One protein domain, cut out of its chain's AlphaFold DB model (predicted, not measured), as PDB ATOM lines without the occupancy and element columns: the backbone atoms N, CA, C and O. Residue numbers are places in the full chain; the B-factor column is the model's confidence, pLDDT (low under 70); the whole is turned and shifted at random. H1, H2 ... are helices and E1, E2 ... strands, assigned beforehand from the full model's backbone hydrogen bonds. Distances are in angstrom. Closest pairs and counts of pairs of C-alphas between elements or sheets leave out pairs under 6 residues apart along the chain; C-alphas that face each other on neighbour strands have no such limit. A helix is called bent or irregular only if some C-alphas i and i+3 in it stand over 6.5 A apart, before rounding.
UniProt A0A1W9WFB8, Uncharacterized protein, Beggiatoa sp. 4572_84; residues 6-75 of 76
ATOM      1  N   ALA A   6      19.704  17.269  10.966       90.88
ATOM      2  CA  ALA A   6      20.108  18.488  11.649       90.88
ATOM      3  C   ALA A   6      20.334  19.631  10.661       90.88
ATOM      4  O   ALA A   6      20.627  19.407   9.490       90.88
ATOM      5  N   PHE A   7      20.222  20.843  11.190       92.56
ATOM      6  CA  PHE A   7      20.820  22.035  10.616       92.56
ATOM      7  C   PHE A   7      22.116  22.288  11.386       92.56
ATOM      8  O   PHE A   7      22.088  22.317  12.621       92.56
ATOM      9  N   ILE A   8      23.238  22.354  10.677       91.31
ATOM     10  CA  ILE A   8      24.582  22.421  11.252       91.31
ATOM     11  C   ILE A   8      25.240  23.697  10.750       91.31
ATOM     12  O   ILE A   8      25.393  23.865   9.546       91.31
ATOM     13  N   ARG A   9      25.658  24.563  11.674       92.12
ATOM     14  CA  ARG A   9      26.557  25.673  11.363       92.12
ATOM     15  C   ARG A   9      27.983  25.143  11.285       92.12
ATOM     16  O   ARG A   9      28.417  24.427  12.187       92.12
ATOM     17  N   CYS A  10      28.695  25.498  10.230       90.50
ATOM     18  CA  CYS A  10      30.074  25.105  10.011       90.50
ATOM     19  C   CYS A  10      31.019  26.275  10.302       90.50
ATOM     20  O   CYS A  10      30.748  27.423   9.961       90.50
ATOM     21  N   GLU A  11      32.150  25.968  10.932       91.25
ATOM     22  CA  GLU A  11      33.222  26.926  11.227       91.25
ATOM     23  C   GLU A  11      34.389  26.735  10.246       91.25
ATOM     24  O   GLU A  11      35.549  26.635  10.635       91.25
ATOM     25  N   VAL A  12      34.064  26.615   8.957       87.62
ATOM     26  CA  VAL A  12      35.036  26.504   7.860       87.62
ATOM     27  C   VAL A  12      34.763  27.582   6.816       87.62
ATOM     28  O   VAL A  12      33.727  28.245   6.848       87.62
ATOM     29  N   GLU A  13      35.696  27.789   5.894       87.12
ATOM     30  CA  GLU A  13      35.470  28.664   4.743       87.12
ATOM     31  C   GLU A  13      34.376  28.087   3.831       87.12
ATOM     32  O   GLU A  13      34.276  26.870   3.672       87.12
ATOM     33  N   ASN A  14      33.585  28.958   3.196       83.62
ATOM     34  CA  ASN A  14      32.478  28.563   2.310       83.62
ATOM     35  C   ASN A  14      32.917  27.582   1.206       83.62
ATOM     36  O   ASN A  14      32.165  26.686   0.833       83.62
ATOM     37  N   GLU A  15      34.141  27.745   0.701       86.31
ATOM     38  CA  GLU A  15      34.746  26.916  -0.353       86.31
ATOM     39  C   GLU A  15      35.031  25.476   0.102       86.31
ATOM     40  O   GLU A  15      35.198  24.580  -0.723       86.31
ATOM     41  N   LEU A  16      35.071  25.246   1.417       88.38
ATOM     42  CA  LEU A  16      35.302  23.943   2.038       88.38
ATOM     43  C   LEU A  16      34.000  23.274   2.495       88.38
ATOM     44  O   LEU A  16      34.043  22.170   3.048       88.38
ATOM     45  N   LEU A  17      32.845  23.920   2.292       89.75
ATOM     46  CA  LEU A  17      31.565  23.299   2.595       89.75
ATOM     47  C   LEU A  17      31.345  22.091   1.674       89.75
ATOM     48  O   LEU A  17      31.504  22.199   0.458       89.75
ATOM     49  N   PRO A  18      30.934  20.937   2.224       91.69
ATOM     50  CA  PRO A  18      30.609  19.785   1.406       91.69
ATOM     51  C   PRO A  18      29.429  20.097   0.484       91.69
ATOM     52  O   PRO A  18      28.451  20.718   0.899       91.69
ATOM     53  N   GLU A  19      29.495  19.614  -0.753       91.31
ATOM     54  CA  GLU A  19      28.406  19.764  -1.716       91.31
ATOM     55  C   GLU A  19      27.155  18.953  -1.313       91.31
ATOM     56  O   GLU A  19      27.241  17.972  -0.556       91.31
ATOM     57  N   PRO A  20      25.967  19.301  -1.842       93.38
ATOM     58  CA  PRO A  20      24.782  18.466  -1.712       93.38
ATOM     59  C   PRO A  20      25.050  17.008  -2.104       93.38
ATOM     60  O   PRO A  20      25.788  16.706  -3.037       93.38
ATOM     61  N   PHE A  21      24.414  16.087  -1.385       92.62
ATOM     62  CA  PHE A  21      24.574  14.635  -1.491       92.62
ATOM     63  C   PHE A  21      25.914  14.059  -1.018       92.62
ATOM     64  O   PHE A  21      26.067  12.832  -1.045       92.62
ATOM     65  N   PHE A  22      26.833  14.883  -0.510       94.56
ATOM     66  CA  PHE A  22      28.047  14.401   0.138       94.56
ATOM     67  C   PHE A  22      27.718  13.607   1.413       94.56
ATOM     68  O   PHE A  22      26.795  13.949   2.162       94.56
ATOM     69  N   ASN A  23      28.460  12.525   1.662       94.00
ATOM     70  CA  ASN A  23      28.295  11.711   2.867       94.00
ATOM     71  C   ASN A  23      29.187  12.253   3.983       94.00
ATOM     72  O   ASN A  23      30.391  12.411   3.807       94.00
ATOM     73  N   LEU A  24      28.598  12.481   5.147       92.69
ATOM     74  CA  LEU A  24      29.279  12.949   6.341       92.69
ATOM     75  C   LEU A  24      29.306  11.851   7.393       92.69
ATOM     76  O   LEU A  24      28.325  11.133   7.591       92.69
ATOM     77  N   LYS A  25      30.423  11.775   8.108       92.19
ATOM     78  CA  LYS A  25      30.522  11.063   9.376       92.19
ATOM     79  C   LYS A  25      30.463  12.108  10.489       92.19
ATOM     80  O   LYS A  25      31.328  12.975  10.560       92.19
ATOM     81  N   ILE A  26      29.409  12.061  11.295       89.19
ATOM     82  CA  ILE A  26      29.153  13.012  12.375       89.19
ATOM     83  C   ILE A  26      29.555  12.367  13.690       89.19
ATOM     84  O   ILE A  26      29.054  11.296  14.027       89.19
ATOM     85  N   ASN A  27      30.396  13.067  14.443       88.00
ATOM     86  CA  ASN A  27      30.759  12.707  15.806       88.00
ATOM     87  C   ASN A  27      30.045  13.668  16.749       88.00
ATOM     88  O   ASN A  27      30.303  14.872  16.720       88.00
ATOM     89  N   LEU A  28      29.113  13.151  17.548       82.62
ATOM     90  CA  LEU A  28      28.346  13.985  18.462       82.62
ATOM     91  C   LEU A  28      29.041  14.058  19.822       82.62
ATOM     92  O   LEU A  28      29.236  13.041  20.483       82.62
ATOM     93  N   VAL A  29      29.357  15.280  20.247       79.69
ATOM     94  CA  VAL A  29      29.939  15.566  21.561       79.69
ATOM     95  C   VAL A  29      28.874  16.235  22.423       79.69
ATOM     96  O   VAL A  29      28.411  17.329  22.106       79.69
ATOM     97  N   LEU A  30      28.464  15.575  23.508       75.56
ATOM     98  CA  LEU A  30      27.496  16.108  24.466       75.56
ATOM     99  C   LEU A  30      28.227  16.466  25.763       75.56
ATOM    100  O   LEU A  30      28.869  15.621  26.378       75.56
ATOM    101  N   SER A  31      28.107  17.724  26.198       70.25
ATOM    102  CA  SER A  31      28.866  18.298  27.325       70.25
ATOM    103  C   SER A  31      28.667  17.578  28.666       70.25
ATOM    104  O   SER A  31      29.451  17.772  29.590       70.25
ATOM    105  N   ASN A  32      27.626  16.747  28.772       65.06
ATOM    106  CA  ASN A  32      27.179  16.132  30.021       65.06
ATOM    107  C   ASN A  32      27.311  14.601  30.013       65.06
ATOM    108  O   ASN A  32      26.914  13.956  30.981       65.06
ATOM    109  N   SER A  33      27.816  14.001  28.931       59.75
ATOM    110  CA  SER A  33      27.983  12.554  28.849       59.75
ATOM    111  C   SER A  33      29.432  12.173  29.130       59.75
ATOM    112  O   SER A  33      30.328  12.521  28.370       59.75
ATOM    113  N   SER A  34      29.658  11.352  30.155       55.38
ATOM    114  CA  SER A  34      30.898  10.574  30.308       55.38
ATOM    115  C   SER A  34      31.030   9.461  29.252       55.38
ATOM    116  O   SER A  34      31.917   8.616  29.350       55.38
ATOM    117  N   ALA A  35      30.095   9.404  28.300       54.56
ATOM    118  CA  ALA A  35      29.966   8.360  27.305       54.56
ATOM    119  C   ALA A  35      30.695   8.743  26.015       54.56
ATOM    120  O   ALA A  35      30.700   9.898  25.599       54.56
ATOM    121  N   THR A  36      31.294   7.712  25.431       56.47
ATOM    122  CA  THR A  36      31.883   7.588  24.099       56.47
ATOM    123  C   THR A  36      31.329   8.583  23.079       56.47
ATOM    124  O   THR A  36      30.114   8.711  22.947       56.47
ATOM    125  N   ASN A  37      32.219   9.226  22.312       68.69
ATOM    126  CA  ASN A  37      31.847   9.941  21.090       68.69
ATOM    127  C   ASN A  37      31.083   8.969  20.182       68.69
ATOM    128  O   ASN A  37      31.671   8.044  19.625       68.69
ATOM    129  N   GLU A  38      29.771   9.153  20.083       76.69
ATOM    130  CA  GLU A  38      28.923   8.339  19.220       76.69
ATOM    131  C   GLU A  38      29.019   8.903  17.802       76.69
ATOM    132  O   GLU A  38      28.790  10.097  17.565       76.69
ATOM    133  N   GLU A  39      29.379   8.035  16.864       86.00
ATOM    134  CA  GLU A  39      29.571   8.384  15.463       86.00
ATOM    135  C   GLU A  39      28.394   7.853  14.636       86.00
ATOM    136  O   GLU A  39      27.978   6.703  14.793       86.00
ATOM    137  N   PHE A  40      27.852   8.659  13.728       88.38
ATOM    138  CA  PHE A  40      26.815   8.212  12.795       88.38
ATOM    139  C   PHE A  40      26.914   8.927  11.450       88.38
ATOM    140  O   PHE A  40      27.508   9.997  11.324       88.38
ATOM    141  N   TYR A  41      26.330   8.318  10.421       92.00
ATOM    142  CA  TYR A  41      26.399   8.837   9.061       92.00
ATOM    143  C   TYR A  41      25.223   9.747   8.729       92.00
ATOM    144  O   TYR A  41      24.075   9.519   9.129       92.00
ATOM    145  N   ALA A  42      25.525  10.769   7.943       94.06
ATOM    146  CA  ALA A  42      24.557  11.684   7.385       94.06
ATOM    147  C   ALA A  42      24.856  11.977   5.917       94.06
ATOM    148  O   ALA A  42      25.946  11.716   5.416       94.06
ATOM    149  N   LYS A  43      23.874  12.544   5.229       95.69
ATOM    150  CA  LYS A  43      23.992  13.028   3.862       95.69
ATOM    151  C   LYS A  43      23.608  14.494   3.818       95.69
ATOM    152  O   LYS A  43      22.580  14.862   4.386       95.69
ATOM    153  N   VAL A  44      24.411  15.312   3.150       94.88
ATOM    154  CA  VAL A  44      24.073  16.717   2.910       94.88
ATOM    155  C   VAL A  44      22.882  16.780   1.959       94.88
ATOM    156  O   VAL A  44      22.865  16.104   0.931       94.88
ATOM    157  N   LEU A  45      21.866  17.556   2.317       93.62
ATOM    158  CA  LEU A  45      20.696  17.814   1.479       93.62
ATOM    159  C   LEU A  45      20.834  19.143   0.744       93.62
ATOM    160  O   LEU A  45      20.575  19.212  -0.453       93.62
ATOM    161  N   SER A  46      21.245  20.180   1.464       91.44
ATOM    162  CA  SER A  46      21.454  21.522   0.932       91.44
ATOM    163  C   SER A  46      22.457  22.283   1.790       91.44
ATOM    164  O   SER A  46      22.661  21.963   2.967       91.44
ATOM    165  N   CYS A  47      23.060  23.298   1.179       84.38
ATOM    166  CA  CYS A  47      24.019  24.195   1.809       84.38
ATOM    167  C   CYS A  47      23.488  25.622   1.671       84.38
ATOM    168  O   CYS A  47      23.144  26.048   0.569       84.38
ATOM    169  N   GLU A  48      23.427  26.355   2.775       83.50
ATOM    170  CA  GLU A  48      23.188  27.797   2.768       83.50
ATOM    171  C   GLU A  48      24.551  28.482   2.851       83.50
ATOM    172  O   GLU A  48      25.106  28.689   3.930       83.50
ATOM    173  N   VAL A  49      25.125  28.763   1.677       71.31
ATOM    174  CA  VAL A  49      26.507  29.254   1.528       71.31
ATOM    175  C   VAL A  49      26.695  30.633   2.169       71.31
ATOM    176  O   VAL A  49      27.765  30.936   2.679       71.31
ATOM    177  N   GLU A  50      25.656  31.466   2.204       73.88
ATOM    178  CA  GLU A  50      25.724  32.792   2.835       73.88
ATOM    179  C   GLU A  50      25.850  32.713   4.365       73.88
ATOM    180  O   GLU A  50      26.452  33.591   4.981       73.88
ATOM    181  N   GLU A  51      25.341  31.641   4.979       77.69
ATOM    182  CA  GLU A  51      25.330  31.460   6.436       77.69
ATOM    183  C   GLU A  51      26.306  30.387   6.932       77.69
ATOM    184  O   GLU A  51      26.427  30.167   8.139       77.69
ATOM    185  N   ASN A  52      27.044  29.752   6.015       89.31
ATOM    186  CA  ASN A  52      27.980  28.679   6.327       89.31
ATOM    187  C   ASN A  52      27.292  27.480   7.011       89.31
ATOM    188  O   ASN A  52      27.807  26.881   7.958       89.31
ATOM    189  N   CYS A  53      26.083  27.148   6.552       91.50
ATOM    190  CA  CYS A  53      25.220  26.155   7.184       91.50
ATOM    191  C   CYS A  53      24.861  24.993   6.249       91.50
ATOM    192  O   CYS A  53      24.732  25.149   5.035       91.50
ATOM    193  N   LEU A  54      24.641  23.816   6.837       93.88
ATOM    194  CA  LEU A  54      24.273  22.583   6.144       93.88
ATOM    195  C   LEU A  54      22.973  22.010   6.703       93.88
ATOM    196  O   LEU A  54      22.835  21.813   7.913       93.88
ATOM    197  N   TYR A  55      22.066  21.617   5.813       94.25
ATOM    198  CA  TYR A  55      20.999  20.684   6.153       94.25
ATOM    199  C   TYR A  55      21.464  19.265   5.872       94.25
ATOM    200  O   TYR A  55      21.841  18.931   4.749       94.25
ATOM    201  N   VAL A  56      21.398  18.403   6.885       94.25
ATOM    202  CA  VAL A  56      21.831  17.009   6.774       94.25
ATOM    203  C   VAL A  56      20.717  16.044   7.160       94.25
ATOM    204  O   VAL A  56      19.944  16.294   8.088       94.25
ATOM    205  N   HIS A  57      20.667  14.905   6.477       93.62
ATOM    206  CA  HIS A  57      19.784  13.782   6.776       93.62
ATOM    207  C   HIS A  57      20.578  12.606   7.337       93.62
ATOM    208  O   HIS A  57      21.578  12.217   6.743       93.62
ATOM    209  N   PHE A  58      20.137  12.002   8.438       92.12
ATOM    210  CA  PHE A  58      20.826  10.846   9.022       92.12
ATOM    211  C   PHE A  58      20.488   9.569   8.255       92.12
ATOM    212  O   PHE A  58      19.323   9.188   8.170       92.12
ATOM    213  N   THR A  59      21.499   8.900   7.701       89.62
ATOM    214  CA  THR A  59      21.313   7.781   6.760       89.62
ATOM    215  C   THR A  59      21.262   6.415   7.435       89.62
ATOM    216  O   THR A  59      20.621   5.505   6.917       89.62
ATOM    217  N   SER A  60      21.887   6.261   8.602       81.69
ATOM    218  CA  SER A  60      21.923   4.997   9.359       81.69
ATOM    219  C   SER A  60      21.041   5.015  10.614       81.69
ATOM    220  O   SER A  60      21.102   4.097  11.429       81.69
ATOM    221  N   GLY A  61      20.211   6.054  10.766       75.81
ATOM    222  CA  GLY A  61      19.488   6.338  12.004       75.81
ATOM    223  C   GLY A  61      20.399   6.900  13.103       75.81
ATOM    224  O   GLY A  61      21.623   6.828  13.030       75.81
ATOM    225  N   ILE A  62      19.788   7.503  14.123       80.94
ATOM    226  CA  ILE A  62      20.510   8.010  15.296       80.94
ATOM    227  C   ILE A  62      20.736   6.844  16.271       80.94
ATOM    228  O   ILE A  62      19.758   6.150  16.576       80.94
ATOM    229  N   PRO A  63      21.955   6.648  16.813       83.19
ATOM    230  CA  PRO A  63      22.202   5.649  17.848       83.19
ATOM    231  C   PRO A  63      21.218   5.783  19.018       83.19
ATOM    232  O   PRO A  63      20.907   6.891  19.458       83.19
ATOM    233  N   THR A  64      20.723   4.663  19.556       82.56
ATOM    234  CA  THR A  64      19.686   4.656  20.609       82.56
ATOM    235  C   THR A  64      20.077   5.494  21.826       82.56
ATOM    236  O   THR A  64      19.244   6.219  22.368       82.56
ATOM    237  N   ASN A  65      21.352   5.444  22.216       80.12
ATOM    238  CA  ASN A  65      21.897   6.239  23.310       80.12
ATOM    239  C   ASN A  65      21.810   7.746  23.009       80.12
ATOM    240  O   ASN A  65      21.254   8.507  23.797       80.12
ATOM    241  N   VAL A  66      22.246   8.166  21.817       79.50
ATOM    242  CA  VAL A  66      22.119   9.559  21.362       79.50
ATOM    243  C   VAL A  66      20.655   9.996  21.341       79.50
ATOM    244  O   VAL A  66      20.328  11.081  21.809       79.50
ATOM    245  N   LYS A  67      19.742   9.145  20.860       81.50
ATOM    246  CA  LYS A  67      18.306   9.447  20.855       81.50
ATOM    247  C   LYS A  67      17.768   9.669  22.272       81.50
ATOM    248  O   LYS A  67      17.044  10.637  22.485       81.50
ATOM    249  N   ALA A  68      18.133   8.817  23.229       80.94
ATOM    250  CA  ALA A  68      17.732   8.968  24.628       80.94
ATOM    251  C   ALA A  68      18.286  10.261  25.247       80.94
ATOM    252  O   ALA A  68      17.556  10.985  25.921       80.94
ATOM    253  N   GLN A  69      19.546  10.595  24.959       78.88
ATOM    254  CA  GLN A  69      20.166  11.834  25.429       78.88
ATOM    255  C   GLN A  69      19.511  13.080  24.819       78.88
ATOM    256  O   GLN A  69      19.262  14.046  25.534       78.88
ATOM    257  N   LEU A  70      19.163  13.056  23.527       77.50
ATOM    258  CA  LEU A  70      18.417  14.141  22.884       77.50
ATOM    259  C   LEU A  70      17.022  14.301  23.504       77.50
ATOM    260  O   LEU A  70      16.620  15.421  23.802       77.50
ATOM    261  N   VAL A  71      16.300  13.202  23.744       81.94
ATOM    262  CA  VAL A  71      14.994  13.232  24.426       81.94
ATOM    263  C   VAL A  71      15.118  13.873  25.812       81.94
ATOM    264  O   VAL A  71      14.355  14.782  26.132       81.94
ATOM    265  N   ALA A  72      16.128  13.481  26.594       80.31
ATOM    266  CA  ALA A  72      16.390  14.065  27.906       80.31
ATOM    267  C   ALA A  72      16.748  15.563  27.834       80.31
ATOM    268  O   ALA A  72      16.248  16.350  28.636       80.31
ATOM    269  N   LEU A  73      17.578  15.968  26.865       75.25
ATOM    270  CA  LEU A  73      18.017  17.357  26.690       75.25
ATOM    271  C   LEU A  73      16.861  18.285  26.288       75.25
ATOM    272  O   LEU A  73      16.741  19.387  26.820       75.25
ATOM    273  N   TYR A  74      16.008  17.836  25.366       75.94
ATOM    274  CA  TYR A  74      14.899  18.631  24.831       75.94
ATOM    275  C   TYR A  74      13.572  18.425  25.576       75.94
ATOM    276  O   TYR A  74      12.589  19.075  25.225       75.94
ATOM    277  N   LYS A  75      13.541  17.568  26.610       74.25
ATOM    278  CA  LYS A  75      12.334  17.205  27.383       74.25
ATOM    279  C   LYS A  75      11.169  16.760  26.486       74.25
ATOM    280  O   LYS A  75      10.031  17.180  26.699       74.25
TER     281      LYS A  75
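What this domain is: This is residues 6 to 75 of the 76 residues of an uncharacterized protein of Beggiatoa sp. 4572_84 (UniProt A0A1W9WFB8). A strongly twisted, curled sheet of four antiparallel strands, E3 sharply bent, has helix H1 at one end of the long axis and the loop around Glu 15 at the other. The printed part has 70 residues, with four named strands and one named helix in the order E1 E2 E3 E4 H1 along the chain; the sheet's order is E1 E4 E3 E2, and the class is mixed, helices and strands. It is only just compact, close to loose: radius of gyration of the C-alphas 13.2 A, spans 35 by 22 by 21 A.

Where its parts are: E1, residues 6 to 9, 9.7 A, starts at C-alpha 6 (20.108, 18.488, 11.649). E2 is 23 to 28, 15.8 A; E3 38 to 48, 26.1 A, bends by 77 degrees at 45; E4 53 to 58, 16.0 A. H1, 64 to 74, 15.4 A, ends at C-alpha 74 (14.899, 18.631, 24.831).

How they stand to each other: E1 and E4 are antiparallel neighbours (N 8 to O 54, 2.8 A). E2 and E3 form a hairpin (N 26 to O 40, 2.8 A), as do E3 and E4 (N 45 to O 55, 2.8 A). E2 E3 E4 are a meander, successive antiparallel neighbours; with E1 beside E4, a Greek key. H1, with every O i to N i+4 pair within hydrogen-bond range, only grazes the sheet, with residues 65 to 66; C-alphas 38 and 66, the closest of E3 and H1, are 7.2 A apart.

The domain as a whole: The printed part has no cut; E1 to E2 is a long link. Residues 32 to 37 have pLDDT under 70.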